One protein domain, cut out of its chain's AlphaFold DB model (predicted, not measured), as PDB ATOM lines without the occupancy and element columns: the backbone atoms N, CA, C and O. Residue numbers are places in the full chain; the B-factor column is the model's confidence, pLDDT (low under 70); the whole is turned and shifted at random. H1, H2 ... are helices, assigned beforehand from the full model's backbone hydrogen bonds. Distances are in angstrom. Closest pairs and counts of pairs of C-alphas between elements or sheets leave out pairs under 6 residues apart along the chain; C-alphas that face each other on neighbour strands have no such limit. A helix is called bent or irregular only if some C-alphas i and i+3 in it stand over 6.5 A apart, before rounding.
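This is residues 34 to 148 of the 152 residues of an uncharacterized protein of Haloquadratum walsbyi J07HQW1 (UniProt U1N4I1). The long helix H6 forms one long side of this body, and H4 packs along it, folded back the opposite way. On the H4 side, H3 packs on the first half of H4 toward one end of the body, while H1 packs on the first half of H6 toward the other; short H2 lies between H1 and H3 in the chain, and short H5 packs on the first residues of H6. The printed part has 115 residues with six named helices, in the order H1 to H6, and no named strand; its class is all helix. The whole is only just compact, close to loose, with a radius of gyration of the C-alphas of 15.8 A, and its elongated outline spans 49 by 28 by 21 A.

Find C-alpha 117 at (57.284, 17.785, 113.499); from there H6, residues 117 to 148, runs 46.7 A to C-alpha 148 at (37.010, 52.661, 90.040). H4, residues 83 to 104, is 30.3 A long; it is neither bent nor irregular, but only just: C-alphas 101 and 104 are 6.0 A apart. H3 covers residues 64 to 78 over 21.0 A. Look for H1, residues 34 to 43, from C-alpha 34 at (42.054, 23.252, 99.428); it is 14.4 A long. H2, residues 57 to 61, and H5, residues 107 to 111, are short.

Start at the hub, H6, which touches H1, H4 and H5. H6 and H4 touch with 26 pairs of C-alphas within 8 A, the closest being those of Phe 90 and Leu 138 at 4.9 A; they run opposite ways at a shallow tilt of 30 degrees. H6 touches H1 with residues 123 to 130 alone, opposite ways at a shallow tilt of 27 degrees, and the closest C-alphas are those of His 36 and Ala 127, 6.4 A apart. H6 touches H5 with residues 117 to 124 alone; look at Ile 111 and Gly 120, their closest C-alphas, at 3.8 A. Next, H3 and H4 form a helical hairpin, two helices in succession that touch and run opposite ways, here at a shallow tilt of 6 degrees; H4 touches H3 with residues 85 to 93 alone, and the closest C-alphas, those of Gly 71 and Tyr 85, are 7.1 A apart. The helix packing is mostly aligned. H2 and H4 are close but not clearly touching, with the C-alphas of Pro 57 and Thr 100 closest at 7.5 A. H3 and H6 are apart. In H1, H2, H3, H4, H5 and H6 every O i to N i+4 pair is within hydrogen-bond range.

Look from Ala 115 to Asn 148 for the two C-alphas farthest apart, at 49.8 A. The printed part has no cut. The link from H1 to H2 is long, with 13 residues, and residues 44 to 56 have C-alphas 14 to 21 A from the mean of all C-alphas; the other links are tight. The mean pLDDT of the printed part is 95.5, and no printed residue is under 70.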
ATOM      1  N   PHE A  34      42.254  24.672  99.717       98.12
ATOM      2  CA  PHE A  34      42.054  23.252  99.428       98.12
ATOM      3  C   PHE A  34      43.081  22.352 100.106       98.12
ATOM      4  O   PHE A  34      42.698  21.424 100.817       98.12
ATOM      5  N   LEU A  35      44.368  22.652  99.955       98.50
ATOM      6  CA  LEU A  35      45.426  21.909 100.636       98.50
ATOM      7  C   LEU A  35      45.287  22.005 102.159       98.50
ATOM      8  O   LEU A  35      45.500  21.018 102.854       98.50
ATOM      9  N   HIS A  36      44.889  23.165 102.676       97.62
ATOM     10  CA  HIS A  36      44.667  23.362 104.102       97.62
ATOM     11  C   HIS A  36      43.491  22.519 104.616       97.62
ATOM     12  O   HIS A  36      43.617  21.866 105.644       97.62
ATOM     13  N   HIS A  37      42.370  22.431 103.892       97.56
ATOM     14  CA  HIS A  37      41.300  21.502 104.271       97.56
ATOM     15  C   HIS A  37      41.734  20.033 104.172       97.56
ATOM     16  O   HIS A  37      41.328  19.243 105.016       97.56
ATOM     17  N   ILE A  38      42.571  19.651 103.199       97.50
ATOM     18  CA  ILE A  38      43.160  18.300 103.175       97.50
ATOM     19  C   ILE A  38      43.991  18.057 104.435       97.50
ATOM     20  O   ILE A  38      43.861  16.993 105.035       97.50
ATOM     21  N   ASP A  39      44.804  19.030 104.848       97.19
ATOM     22  CA  ASP A  39      45.587  18.943 106.080       97.19
ATOM     23  C   ASP A  39      44.690  18.640 107.285       97.19
ATOM     24  O   ASP A  39      44.926  17.631 107.945       97.19
ATOM     25  N   HIS A  40      43.596  19.396 107.477       96.06
ATOM     26  CA  HIS A  40      42.554  19.106 108.479       96.06
ATOM     27  C   HIS A  40      42.095  17.646 108.451       96.06
ATOM     28  O   HIS A  40      42.089  16.977 109.486       96.06
ATOM     29  N   VAL A  41      41.753  17.127 107.270       96.56
ATOM     30  CA  VAL A  41      41.300  15.736 107.115       96.56
ATOM     31  C   VAL A  41      42.387  14.733 107.497       96.56
ATOM     32  O   VAL A  41      42.095  13.759 108.188       96.56
ATOM     33  N   VAL A  42      43.632  14.968 107.078       95.12
ATOM     34  CA  VAL A  42      44.771  14.074 107.340       95.12
ATOM     35  C   VAL A  42      45.147  14.060 108.819       95.12
ATOM     36  O   VAL A  42      45.408  12.991 109.370       95.12
ATOM     37  N   ARG A  43      45.176  15.225 109.474       94.00
ATOM     38  CA  ARG A  43      45.516  15.335 110.902       94.00
ATOM     39  C   ARG A  43      44.382  14.879 111.824       94.00
ATOM     40  O   ARG A  43      44.631  14.535 112.975       94.00
ATOM     41  N   GLY A  44      43.144  14.863 111.329       90.50
ATOM     42  CA  GLY A  44      41.990  14.278 112.012       90.50
ATOM     43  C   GLY A  44      41.457  15.065 113.214       90.50
ATOM     44  O   GLY A  44      40.511  14.607 113.854       90.50
ATOM     45  N   ASN A  45      42.009  16.240 113.534       91.75
ATOM     46  CA  ASN A  45      41.457  17.156 114.534       91.75
ATOM     47  C   ASN A  45      40.808  18.386 113.885       91.75
ATOM     48  O   ASN A  45      41.144  18.785 112.775       91.75
ATOM     49  N   HIS A  46      39.817  18.939 114.588       91.19
ATOM     50  CA  HIS A  46      38.968  20.066 114.172       91.19
ATOM     51  C   HIS A  46      38.184  19.901 112.854       91.19
ATOM     52  O   HIS A  46      37.453  20.801 112.437       91.19
ATOM     53  N   VAL A  47      38.217  18.706 112.267       94.44
ATOM     54  CA  VAL A  47      37.321  18.289 111.188       94.44
ATOM     55  C   VAL A  47      35.877  18.231 111.685       94.44
ATOM     56  O   VAL A  47      35.589  17.755 112.785       94.44
ATOM     57  N   GLY A  48      34.957  18.684 110.843       93.75
ATOM     58  CA  GLY A  48      33.520  18.623 111.082       93.75
ATOM     59  C   GLY A  48      32.773  17.891 109.974       93.75
ATOM     60  O   GLY A  48      33.347  17.182 109.141       93.75
ATOM     61  N   TRP A  49      31.469  18.115 109.927       94.31
ATOM     62  CA  TRP A  49      30.601  17.717 108.830       94.31
ATOM     63  C   TRP A  49      31.156  18.228 107.488       94.31
ATOM     64  O   TRP A  49      31.620  19.374 107.437       94.31
ATOM     65  N   PRO A  50      31.119  17.417 106.410       93.38
ATOM     66  CA  PRO A  50      30.408  16.134 106.273       93.38
ATOM     67  C   PRO A  50      31.184  14.885 106.714       93.38
ATOM     68  O   PRO A  50      30.671  13.779 106.567       93.38
ATOM     69  N   LEU A  51      32.404  15.025 107.235       94.50
ATOM     70  CA  LEU A  51      33.251  13.875 107.581       94.50
ATOM     71  C   LEU A  51      32.961  13.324 108.978       94.50
ATOM     72  O   LEU A  51      33.091  12.124 109.212       94.50
ATOM     73  N   THR A  52      32.535  14.188 109.898       94.00
ATOM     74  CA  THR A  52      32.033  13.805 111.223       94.00
ATOM     75  C   THR A  52      30.622  14.369 111.437       94.00
ATOM     76  O   THR A  52      30.213  15.290 110.730       94.00
ATOM     77  N   PRO A  53      29.841  13.870 112.412       95.06
ATOM     78  CA  PRO A  53      28.539  14.462 112.739       95.06
ATOM     79  C   PRO A  53      28.618  15.862 113.370       95.06
ATOM     80  O   PRO A  53      27.592  16.521 113.524       95.06
ATOM     81  N   ALA A  54      29.808  16.311 113.785       94.00
ATOM     82  CA  ALA A  54      29.985  17.575 114.487       94.00
ATOM     83  C   ALA A  54      29.987  18.760 113.514       94.00
ATOM     84  O   ALA A  54      30.678  18.742 112.501       94.00
ATOM     85  N   VAL A  55      29.268  19.829 113.849       94.75
ATOM     86  CA  VAL A  55      29.364  21.103 113.126       94.75
ATOM     87  C   VAL A  55      30.476  21.929 113.763       94.75
ATOM     88  O   VAL A  55      30.367  22.333 114.919       94.75
ATOM     89  N   THR A  56      31.556  22.158 113.021       93.94
ATOM     90  CA  THR A  56      32.754  22.869 113.504       93.94
ATOM     91  C   THR A  56      33.090  24.046 112.576       93.94
ATOM     92  O   THR A  56      32.456  24.192 111.524       93.94
ATOM     93  N   PRO A  57      34.081  24.901 112.900       93.81
ATOM     94  CA  PRO A  57      34.568  25.915 111.963       93.81
ATOM     95  C   PRO A  57      34.941  25.346 110.588       93.81
ATOM     96  O   PRO A  57      34.648  25.996 109.588       93.81
ATOM     97  N   PHE A  58      35.470  24.115 110.531       95.50
ATOM     98  CA  PHE A  58      35.717  23.383 109.284       95.50
ATOM     99  C   PHE A  58      34.447  23.247 108.430       95.50
ATOM    100  O   PHE A  58      34.471  23.471 107.225       95.50
ATOM    101  N   THR A  59      33.302  22.921 109.038       95.62
ATOM    102  CA  THR A  59      32.030  22.783 108.312       95.62
ATOM    103  C   THR A  59      31.624  24.087 107.635       95.62
ATOM    104  O   THR A  59      31.255  24.095 106.461       95.62
ATOM    105  N   PHE A  60      31.708  25.203 108.361       94.31
ATOM    106  CA  PHE A  60      31.362  26.509 107.807       94.31
ATOM    107  C   PHE A  60      32.389  26.986 106.778       94.31
ATOM    108  O   PHE A  60      32.008  27.604 105.782       94.31
ATOM    109  N   SER A  61      33.677  26.675 106.964       95.19
ATOM    110  CA  SER A  61      34.720  27.062 106.013       95.19
ATOM    111  C   SER A  61      34.596  26.346 104.670       95.19
ATOM    112  O   SER A  61      35.028  26.908 103.669       95.19
ATOM    113  N   LEU A  62      33.922  25.194 104.573       96.56
ATOM    114  CA  LEU A  62      33.612  24.578 103.273       96.56
ATOM    115  C   LEU A  62      32.729  25.466 102.379       96.56
ATOM    116  O   LEU A  62      32.758  25.318 101.158       96.56
ATOM    117  N   ALA A  63      31.991  26.434 102.940       96.25
ATOM    118  CA  ALA A  63      31.197  27.380 102.156       96.25
ATOM    119  C   ALA A  63      32.054  28.280 101.245       96.25
ATOM    120  O   ALA A  63      31.533  28.837 100.276       96.25
ATOM    121  N   VAL A  64      33.367  28.396 101.483       96.44
ATOM    122  CA  VAL A  64      34.256  29.186 100.615       96.44
ATOM    123  C   VAL A  64      34.289  28.667  99.177       96.44
ATOM    124  O   VAL A  64      34.443  29.467  98.260       96.44
ATOM    125  N   TYR A  65      34.091  27.363  98.958       96.25
ATOM    126  CA  TYR A  65      34.099  26.758  97.623       96.25
ATOM    127  C   TYR A  65      32.884  27.150  96.774       96.25
ATOM    128  O   TYR A  65      33.089  27.712  95.695       96.25
ATOM    129  N   PRO A  66      31.628  26.920  97.217       97.56
ATOM    130  CA  PRO A  66      30.465  27.365  96.458       97.56
ATOM    131  C   PRO A  66      30.399  28.892  96.348       97.56
ATOM    132  O   PRO A  66      29.945  29.393  95.323       97.56
ATOM    133  N   LEU A  67      30.897  29.642  97.338       97.56
ATOM    134  CA  LEU A  67      31.000  31.098  97.230       97.56
ATOM    135  C   LEU A  67      32.009  31.506  96.145       97.56
ATOM    136  O   LEU A  67      31.647  32.249  95.241       97.56
ATOM    137  N   ALA A  68      33.232  30.972  96.144       96.12
ATOM    138  CA  ALA A  68      34.205  31.273  95.089       96.12
ATOM    139  C   ALA A  68      33.663  30.922  93.691       96.12
ATOM    140  O   ALA A  68      33.783  31.722  92.760       96.12
ATOM    141  N   LEU A  69      33.002  29.764  93.560       97.12
ATOM    142  CA  LEU A  69      32.329  29.360  92.326       97.12
ATOM    143  C   LEU A  69      31.248  30.366  91.916       97.12
ATOM    144  O   LEU A  69      31.208  30.776  90.759       97.12
ATOM    145  N   PHE A  70      30.413  30.810  92.855       97.56
ATOM    146  CA  PHE A  70      29.400  31.830  92.598       97.56
ATOM    147  C   PHE A  70      30.018  33.142  92.095       97.56
ATOM    148  O   PHE A  70      29.513  33.722  91.135       97.56
ATOM    149  N   GLY A  71      31.149  33.571  92.662       95.69
ATOM    150  CA  GLY A  71      31.919  34.712  92.160       95.69
ATOM    151  C   GLY A  71      32.343  34.554  90.698       95.69
ATOM    152  O   GLY A  71      32.170  35.477  89.902       95.69
ATOM    153  N   PHE A  72      32.841  33.375  90.317       95.69
ATOM    154  CA  PHE A  72      33.170  33.073  88.920       95.69
ATOM    155  C   PHE A  72      31.931  33.017  88.017       95.69
ATOM    156  O   PHE A  72      31.972  33.535  86.903       95.69
ATOM    157  N   CYS A  73      30.816  32.451  88.485       96.44
ATOM    158  CA  CYS A  73      29.556  32.441  87.738       96.44
ATOM    159  C   CYS A  73      29.031  33.860  87.492       96.44
ATOM    160  O   CYS A  73      28.609  34.167  86.379       96.44
ATOM    161  N   LEU A  74      29.100  34.743  88.491       94.88
ATOM    162  CA  LEU A  74      28.747  36.154  88.325       94.88
ATOM    163  C   LEU A  74      29.603  36.819  87.247       94.88
ATOM    164  O   LEU A  74      29.072  37.546  86.408       94.88
ATOM    165  N   MET A  75      30.909  36.547  87.235       93.06
ATOM    166  CA  MET A  75      31.798  37.064  86.195       93.06
ATOM    167  C   MET A  75      31.431  36.542  84.811       93.06
ATOM    168  O   MET A  75      31.378  37.325  83.870       93.06
ATOM    169  N   TYR A  76      31.148  35.244  84.705       93.00
ATOM    170  CA  TYR A  76      30.773  34.604  83.449       93.00
ATOM    171  C   TYR A  76      29.460  35.156  82.876       93.00
ATOM    172  O   TYR A  76      29.357  35.373  81.679       93.00
ATOM    173  N   VAL A  77      28.456  35.407  83.721       95.69
ATOM    174  CA  VAL A  77      27.136  35.881  83.267       95.69
ATOM    175  C   VAL A  77      27.124  37.382  82.965       95.69
ATOM    176  O   VAL A  77      26.313  37.842  82.166       95.69
ATOM    177  N   THR A  78      27.991  38.167  83.611       91.56
ATOM    178  CA  THR A  78      28.008  39.634  83.461       91.56
ATOM    179  C   THR A  78      29.122  40.159  82.560       91.56
ATOM    180  O   THR A  78      29.163  41.366  82.321       91.56
ATOM    181  N   ASP A  79      30.041  39.292  82.120       88.56
ATOM    182  CA  ASP A  79      31.305  39.639  81.457       88.56
ATOM    183  C   ASP A  79      32.126  40.693  82.226       88.56
ATOM    184  O   ASP A  79      32.880  41.486  81.655       88.56
ATOM    185  N   ARG A  80      31.955  40.755  83.555       87.38
ATOM    186  CA  ARG A  80      32.540  41.789  84.417       87.38
ATOM    187  C   ARG A  80      33.037  41.212  85.732       87.38
ATOM    188  O   ARG A  80      32.363  40.434  86.401       87.38
ATOM    189  N   THR A  81      34.184  41.702  86.188       90.75
ATOM    190  CA  THR A  81      34.654  41.440  87.552       90.75
ATOM    191  C   THR A  81      33.914  42.335  88.545       90.75
ATOM    192  O   THR A  81      34.203  43.527  88.659       90.75
ATOM    193  N   ILE A  82      32.973  41.765  89.303       92.50
ATOM    194  CA  ILE A  82      32.237  42.486  90.352       92.50
ATOM    195  C   ILE A  82      33.147  42.680  91.575       92.50
ATOM    196  O   ILE A  82      33.175  41.867  92.496       92.50
ATOM    197  N   ILE A  83      33.930  43.761  91.586       93.81
ATOM    198  CA  ILE A  83      34.964  44.001  92.609       93.81
ATOM    199  C   ILE A  83      34.395  44.060  94.034       93.81
ATOM    200  O   ILE A  83      35.046  43.589  94.960       93.81
ATOM    201  N   THR A  84      33.186  44.589  94.229       94.62
ATOM    202  CA  THR A  84      32.541  44.651  95.553       94.62
ATOM    203  C   THR A  84      32.228  43.269  96.122       94.62
ATOM    204  O   THR A  84      32.369  43.068  97.327       94.62
ATOM    205  N   TYR A  85      31.868  42.306  95.268       96.69
ATOM    206  CA  TYR A  85      31.679  40.914  95.667       96.69
ATOM    207  C   TYR A  85      32.997  40.316  96.172       96.69
ATOM    208  O   TYR A  85      33.067  39.820  97.294       96.69
ATOM    209  N   TRP A  86      34.065  40.436  95.377       97.12
ATOM    210  CA  TRP A  86      35.383  39.903  95.730       97.12
ATOM    211  C   TRP A  86      35.988  40.591  96.959       97.12
ATOM    212  O   TRP A  86      36.600  39.925  97.788       97.12
ATOM    213  N   LEU A  87      35.747  41.894  97.134       97.56
ATOM    214  CA  LEU A  87      36.122  42.632  98.340       97.56
ATOM    215  C   LEU A  87      35.469  42.032  99.593       97.56
ATOM    216  O   LEU A  87      36.155  41.784 100.583       97.56
ATOM    217  N   GLY A  88      34.159  41.769  99.540       97.88
ATOM    218  CA  GLY A  88      33.433  41.117 100.630       97.88
ATOM    219  C   GLY A  88      33.911  39.685 100.875       97.88
ATOM    220  O   GLY A  88      34.154  39.313 102.020       97.88
ATOM    221  N   PHE A  89      34.116  38.909  99.808       98.25
ATOM    222  CA  PHE A  89      34.614  37.535  99.880       98.25
ATOM    223  C   PHE A  89      35.984  37.455 100.570       98.25
ATOM    224  O   PHE A  89      36.132  36.733 101.558       98.25
ATOM    225  N   PHE A  90      36.976  38.223 100.108       98.44
ATOM    226  CA  PHE A  90      38.312  38.233 100.712       98.44
ATOM    227  C   PHE A  90      38.308  38.839 102.117       98.44
ATOM    228  O   PHE A  90      39.006  38.343 103.000       98.44
ATOM    229  N   GLY A  91      37.496  39.872 102.358       97.94
ATOM    230  CA  GLY A  91      37.338  40.454 103.689       97.94
ATOM    231  C   GLY A  91      36.805  39.437 104.697       97.94
ATOM    232  O   GLY A  91      37.410  39.224 105.743       97.94
ATOM    233  N   PHE A  92      35.720  38.744 104.356       97.62
ATOM    234  CA  PHE A  92      35.123  37.734 105.226       97.62
ATOM    235  C   PHE A  92      36.058  36.539 105.461       97.62
ATOM    236  O   PHE A  92      36.288  36.143 106.603       97.62
ATOM    237  N   THR A  93      36.629  35.979 104.394       97.56
ATOM    238  CA  THR A  93      37.471  34.774 104.486       97.56
ATOM    239  C   THR A  93      38.805  35.029 105.184       97.56
ATOM    240  O   THR A  93      39.235  34.188 105.972       97.56
ATOM    241  N   SER A  94      39.439  36.189 104.973       97.56
ATOM    242  CA  SER A  94      40.667  36.552 105.698       97.56
ATOM    243  C   SER A  94      40.431  36.665 107.205       97.56
ATOM    244  O   SER A  94      41.225  36.132 107.982       97.56
ATOM    245  N   VAL A  95      39.321  37.289 107.623       97.06
ATOM    246  CA  VAL A  95      38.931  37.372 109.039       97.06
ATOM    247  C   VAL A  95      38.651  35.984 109.601       97.06
ATOM    248  O   VAL A  95      39.196  35.649 110.647       97.06
ATOM    249  N   LEU A  96      37.861  35.166 108.899       95.25
ATOM    250  CA  LEU A  96      37.509  33.815 109.342       95.25
ATOM    251  C   LEU A  96      38.757  32.954 109.593       95.25
ATOM    252  O   LEU A  96      38.917  32.419 110.687       95.25
ATOM    253  N   VAL A  97      39.658  32.849 108.610       95.62
ATOM    254  CA  VAL A  97      40.863  32.003 108.709       95.62
ATOM    255  C   VAL A  97      41.816  32.523 109.787       95.62
ATOM    256  O   VAL A  97      42.274  31.751 110.630       95.62
ATOM    257  N   THR A  98      42.076  33.835 109.807       95.38
ATOM    258  CA  THR A  98      43.005  34.436 110.777       95.38
ATOM    259  C   THR A  98      42.479  34.301 112.204       95.38
ATOM    260  O   THR A  98      43.234  33.953 113.113       95.38
ATOM    261  N   TYR A  99      41.181  34.544 112.414       95.62
ATOM    262  CA  TYR A  99      40.553  34.419 113.726       95.62
ATOM    263  C   TYR A  99      40.599  32.974 114.227       95.62
ATOM    264  O   TYR A  99      41.068  32.735 115.342       95.62
ATOM    265  N   THR A 100      40.188  32.011 113.395       94.88
ATOM    266  CA  THR A 100      40.202  30.589 113.758       94.88
ATOM    267  C   THR A 100      41.596  30.148 114.184       94.88
ATOM    268  O   THR A 100      41.739  29.639 115.289       94.88
ATOM    269  N   HIS A 101      42.642  30.428 113.403       94.81
ATOM    270  CA  HIS A 101      43.997  29.949 113.722       94.81
ATOM    271  C   HIS A 101      44.760  30.763 114.770       94.81
ATOM    272  O   HIS A 101      45.872  30.404 115.156       94.81
ATOM    273  N   THR A 102      44.154  31.840 115.265       93.69
ATOM    274  CA  THR A 102      44.692  32.596 116.399       93.69
ATOM    275  C   THR A 102      44.015  32.188 117.704       93.69
ATOM    276  O   THR A 102      44.691  32.042 118.721       93.69
ATOM    277  N   PHE A 103      42.691  31.999 117.687       94.50
ATOM    278  CA  PHE A 103      41.890  31.902 118.910       94.50
ATOM    279  C   PHE A 103      41.189  30.559 119.118       94.50
ATOM    280  O   PHE A 103      40.947  30.196 120.267       94.50
ATOM    281  N   ILE A 104      40.855  29.830 118.049       93.25
ATOM    282  CA  ILE A 104      40.130  28.551 118.139       93.25
ATOM    283  C   ILE A 104      41.094  27.374 117.973       93.25
ATOM    284  O   ILE A 104      41.071  26.440 118.763       93.25
ATOM    285  N   GLU A 105      41.959  27.446 116.965       92.38
ATOM    286  CA  GLU A 105      42.923  26.418 116.587       92.38
ATOM    287  C   GLU A 105      44.342  27.005 116.549       92.38
ATOM    288  O   GLU A 105      44.898  27.219 115.464       92.38
ATOM    289  N   PRO A 106      44.926  27.330 117.717       94.31
ATOM    290  CA  PRO A 106      46.248  27.938 117.795       94.31
ATOM    291  C   PRO A 106      47.328  27.067 117.131       94.31
ATOM    292  O   PRO A 106      47.163  25.851 117.025       94.31
ATOM    293  N   PRO A 107      48.500  27.634 116.776       95.62
ATOM    294  CA  PRO A 107      49.547  26.930 116.025       95.62
ATOM    295  C   PRO A 107      49.959  25.559 116.580       95.62
ATOM    296  O   PRO A 107      50.271  24.647 115.819       95.62
ATOM    297  N   ARG A 108      49.927  25.382 117.907       94.44
ATOM    298  CA  ARG A 108      50.213  24.091 118.554       94.44
ATOM    299  C   ARG A 108      49.232  22.983 118.152       94.44
ATOM    300  O   ARG A 108      49.648  21.836 118.042       94.44
ATOM    301  N   ASP A 109      47.973  23.321 117.892       95.00
ATOM    302  CA  ASP A 109      46.937  22.360 117.507       95.00
ATOM    303  C   ASP A 109      47.024  21.999 116.021       95.00
ATOM    304  O   ASP A 109      46.437  21.003 115.601       95.00
ATOM    305  N   ILE A 110      47.773  22.781 115.238       94.25
ATOM    306  CA  ILE A 110      48.158  22.460 113.860       94.25
ATOM    307  C   ILE A 110      49.400  21.563 113.872       94.25
ATOM    308  O   ILE A 110      49.422  20.545 113.199       94.25
ATOM    309  N   ILE A 111      50.425  21.897 114.668       95.88
ATOM    310  CA  ILE A 111      51.716  21.192 114.634       95.88
ATOM    311  C   ILE A 111      51.653  19.815 115.311       95.88
ATOM    312  O   ILE A 111      52.072  18.816 114.727       95.88
ATOM    313  N   ASN A 112      51.170  19.766 116.554       95.88
ATOM    314  CA  ASN A 112      51.322  18.605 117.437       95.88
ATOM    315  C   ASN A 112      50.611  17.314 116.981       95.88
ATOM    316  O   ASN A 112      51.123  16.244 117.307       95.88
ATOM    317  N   PRO A 113      49.463  17.351 116.271       95.06
ATOM    318  CA  PRO A 113      48.787  16.127 115.835       95.06
ATOM    319  C   PRO A 113      49.575  15.300 114.814       95.06
ATOM    320  O   PRO A 113      49.308  14.110 114.649       95.06
ATOM    321  N   HIS A 114      50.536  15.901 114.110       94.94
ATOM    322  CA  HIS A 114      51.336  15.166 113.139       94.94
ATOM    323  C   HIS A 114      52.425  14.342 113.827       94.94
ATOM    324  O   HIS A 114      53.173  14.835 114.668       94.94
ATOM    325  N   ALA A 115      52.598  13.098 113.375       91.62
ATOM    326  CA  ALA A 115      53.670  12.224 113.856       91.62
ATOM    327  C   ALA A 115      55.081  12.774 113.564       91.62
ATOM    328  O   ALA A 115      56.034  12.458 114.271       91.62
ATOM    329  N   SER A 116      55.220  13.591 112.514       94.75
ATOM    330  CA  SER A 116      56.470  14.259 112.153       94.75
ATOM    331  C   SER A 116      56.364  15.762 112.426       94.75
ATOM    332  O   SER A 116      55.519  16.418 111.808       94.75
ATOM    333  N   PRO A 117      57.256  16.343 113.255       93.94
ATOM    334  CA  PRO A 117      57.284  17.785 113.499       93.94
ATOM    335  C   PRO A 117      57.433  18.607 112.216       93.94
ATOM    336  O   PRO A 117      56.834  19.671 112.089       93.94
ATOM    337  N   LEU A 118      58.192  18.101 111.235       96.94
ATOM    338  CA  LEU A 118      58.372  18.771 109.946       96.94
ATOM    339  C   LEU A 118      57.037  18.941 109.212       96.94
ATOM    340  O   LEU A 118      56.770  20.015 108.682       96.94
ATOM    341  N   VAL A 119      56.190  17.908 109.213       96.81
ATOM    342  CA  VAL A 119      54.863  17.970 108.582       96.81
ATOM    343  C   VAL A 119      53.985  18.994 109.299       96.81
ATOM    344  O   VAL A 119      53.369  19.820 108.634       96.81
ATOM    345  N   GLY A 120      54.017  19.025 110.635       96.81
ATOM    346  CA  GLY A 120      53.288  20.029 111.413       96.81
ATOM    347  C   GLY A 120      53.720  21.470 111.120       96.81
ATOM    348  O   GLY A 120      52.878  22.357 110.978       96.81
ATOM    349  N   TYR A 121      55.021  21.727 110.951       97.81
ATOM    350  CA  TYR A 121      55.495  23.053 110.539       97.81
ATOM    351  C   TYR A 121      55.106  23.402 109.099       97.81
ATOM    352  O   TYR A 121      54.767  24.555 108.832       97.81
ATOM    353  N   LEU A 122      55.111  22.435 108.175       98.00
ATOM    354  CA  LEU A 122      54.633  22.653 106.806       98.00
ATOM    355  C   LEU A 122      53.135  22.988 106.778       98.00
ATOM    356  O   LEU A 122      52.741  23.908 106.060       98.00
ATOM    357  N   ALA A 123      52.322  22.316 107.597       97.38
ATOM    358  CA  ALA A 123      50.902  22.621 107.771       97.38
ATOM    359  C   ALA A 123      50.680  24.041 108.325       97.38
ATOM    360  O   ALA A 123      49.852  24.797 107.811       97.38
ATOM    361  N   LEU A 124      51.485  24.460 109.308       97.31
ATOM    362  CA  LEU A 124      51.441  25.831 109.818       97.31
ATOM    363  C   LEU A 124      51.834  26.861 108.745       97.31
ATOM    364  O   LEU A 124      51.155  27.874 108.586       97.31
ATOM    365  N   VAL A 125      52.905  26.608 107.985       98.31
ATOM    366  CA  VAL A 125      53.328  27.486 106.879       98.31
ATOM    367  C   VAL A 125      52.232  27.591 105.820       98.31
ATOM    368  O   VAL A 125      51.969  28.688 105.329       98.31
ATOM    369  N   LEU A 126      51.552  26.488 105.507       98.25
ATOM    370  CA  LEU A 126      50.411  26.470 104.599       98.25
ATOM    371  C   LEU A 126      49.261  27.357 105.107       98.25
ATOM    372  O   LEU A 126      48.737  28.164 104.337       98.25
ATOM    373  N   ALA A 127      48.910  27.275 106.395       97.12
ATOM    374  CA  ALA A 127      47.872  28.116 107.004       97.12
ATOM    375  C   ALA A 127      48.247  29.614 107.014       97.12
ATOM    376  O   ALA A 127      47.407  30.483 106.743       97.12
ATOM    377  N   ILE A 128      49.523  29.932 107.260       98.00
ATOM    378  CA  ILE A 128      50.052  31.304 107.191       98.00
ATOM    379  C   ILE A 128      50.010  31.821 105.749       98.00
ATOM    380  O   ILE A 128      49.540  32.934 105.510       98.00
ATOM    381  N   ALA A 129      50.457  31.018 104.782       98.50
ATOM    382  CA  ALA A 129      50.438  31.375 103.366       98.50
ATOM    383  C   ALA A 129      49.006  31.608 102.866       98.50
ATOM    384  O   ALA A 129      48.752  32.589 102.162       98.50
ATOM    385  N   LEU A 130      48.058  30.761 103.280       98.44
ATOM    386  CA  LEU A 130      46.635  30.952 103.010       98.44
ATOM    387  C   LEU A 130      46.155  32.303 103.553       98.44
ATOM    388  O   LEU A 130      45.656  33.122 102.783       98.44
ATOM    389  N   SER A 131      46.376  32.572 104.841       98.00
ATOM    390  CA  SER A 131      45.979  33.837 105.480       98.00
ATOM    391  C   SER A 131      46.566  35.053 104.756       98.00
ATOM    392  O   SER A 131      45.840  35.985 104.404       98.00
ATOM    393  N   ALA A 132      47.866  35.019 104.454       98.38
ATOM    394  CA  ALA A 132      48.555  36.088 103.741       98.38
ATOM    395  C   ALA A 132      47.989  36.307 102.328       98.38
ATOM    396  O   ALA A 132      47.773  37.449 101.920       98.38
ATOM    397  N   SER A 133      47.697  35.231 101.592       98.56
ATOM    398  CA  SER A 133      47.125  35.321 100.243       98.56
ATOM    399  C   SER A 133      45.697  35.884 100.232       98.56
ATOM    400  O   SER A 133      45.356  36.662  99.340       98.56
ATOM    401  N   LEU A 134      44.883  35.583 101.251       98.50
ATOM    402  CA  LEU A 134      43.545  36.164 101.412       98.50
ATOM    403  C   LEU A 134      43.613  37.661 101.737       98.50
ATOM    404  O   LEU A 134      42.863  38.451 101.163       98.50
ATOM    405  N   ILE A 135      44.541  38.066 102.609       98.44
ATOM    406  CA  ILE A 135      44.793  39.483 102.916       98.44
ATOM    407  C   ILE A 135      45.289  40.223 101.666       98.44
ATOM    408  O   ILE A 135      44.853  41.341 101.393       98.44
ATOM    409  N   TRP A 136      46.156  39.597 100.871       98.38
ATOM    410  CA  TRP A 136      46.585  40.158  99.593       98.38
ATOM    411  C   TRP A 136      45.407  40.359  98.632       98.38
ATOM    412  O   TRP A 136      45.284  41.438  98.048       98.38
ATOM    413  N   GLY A 137      44.501  39.383  98.527       98.06
ATOM    414  CA  GLY A 137      43.275  39.524  97.741       98.06
ATOM    415  C   GLY A 137      42.361  40.642  98.237       98.06
ATOM    416  O   GLY A 137      41.870  41.434  97.432       98.06
ATOM    417  N   LEU A 138      42.219  40.793  99.555       98.38
ATOM    418  CA  LEU A 138      41.487  41.902 100.170       98.38
ATOM    419  C   LEU A 138      42.092  43.260  99.783       98.38
ATOM    420  O   LEU A 138      41.371  44.153  99.333       98.38
ATOM    421  N   ILE A 139      43.412  43.413  99.911       98.12
ATOM    422  CA  ILE A 139      44.124  44.647  99.543       98.12
ATOM    423  C   ILE A 139      43.962  44.933  98.048       98.12
ATOM    424  O   ILE A 139      43.659  46.065  97.665       98.12
ATOM    425  N   TYR A 140      44.122  43.914  97.201       96.56
ATOM    426  CA  TYR A 140      43.914  44.028  95.761       96.56
ATOM    427  C   TYR A 140      42.499  44.534  95.447       96.56
ATOM    428  O   TYR A 140      42.346  45.553  94.768       96.56
ATOM    429  N   SER A 141      41.462  43.885  95.982       96.38
ATOM    430  CA  SER A 141      40.068  44.267  95.744       96.38
ATOM    431  C   SER A 141      39.750  45.663  96.278       96.38
ATOM    432  O   SER A 141      39.046  46.422  95.612       96.38
ATOM    433  N   LEU A 142      40.304  46.041  97.433       97.00
ATOM    434  CA  LEU A 142      40.125  47.374  98.006       97.00
ATOM    435  C   LEU A 142      40.752  48.456  97.122       97.00
ATOM    436  O   LEU A 142      40.124  49.485  96.869       97.00
ATOM    437  N   ASN A 143      41.962  48.216  96.617       95.62
ATOM    438  CA  ASN A 143      42.637  49.139  95.709       95.62
ATOM    439  C   ASN A 143      41.856  49.297  94.400       95.62
ATOM    440  O   ASN A 143      41.601  50.424  93.983       95.62
ATOM    441  N   ARG A 144      41.390  48.193  93.800       93.12
ATOM    442  CA  ARG A 144      40.553  48.237  92.585       93.12
ATOM    443  C   ARG A 144      39.237  48.976  92.816       93.12
ATOM    444  O   ARG A 144      38.822  49.760  91.968       93.12
ATOM    445  N   TRP A 145      38.597  48.768  93.963       93.25
ATOM    446  CA  TRP A 145      37.366  49.473  94.314       93.25
ATOM    447  C   TRP A 145      37.585  50.983  94.458       93.25
ATOM    448  O   TRP A 145      36.766  51.767  93.980       93.25
ATOM    449  N   ARG A 146      38.702  51.392  95.073       93.31
ATOM    450  CA  ARG A 146      39.081  52.805  95.201       93.31
ATOM    451  C   ARG A 146      39.349  53.440  93.841       93.31
ATOM    452  O   ARG A 146      38.785  54.491  93.573       93.31
ATOM    453  N   THR A 147      40.143  52.804  92.976       88.50
ATOM    454  CA  THR A 147      40.443  53.338  91.636       88.50
ATOM    455  C   THR A 147      39.172  53.541  90.814       88.50
ATOM    456  O   THR A 147      38.953  54.640  90.320       88.50
ATOM    457  N   ASN A 148      38.272  52.551  90.779       83.81
ATOM    458  CA  ASN A 148      37.010  52.661  90.040       83.81
ATOM    459  C   ASN A 148      36.103  53.805  90.539       83.81
ATOM    460  O   ASN A 148      35.258  54.275  89.790       83.81
TER     461      ASN A 148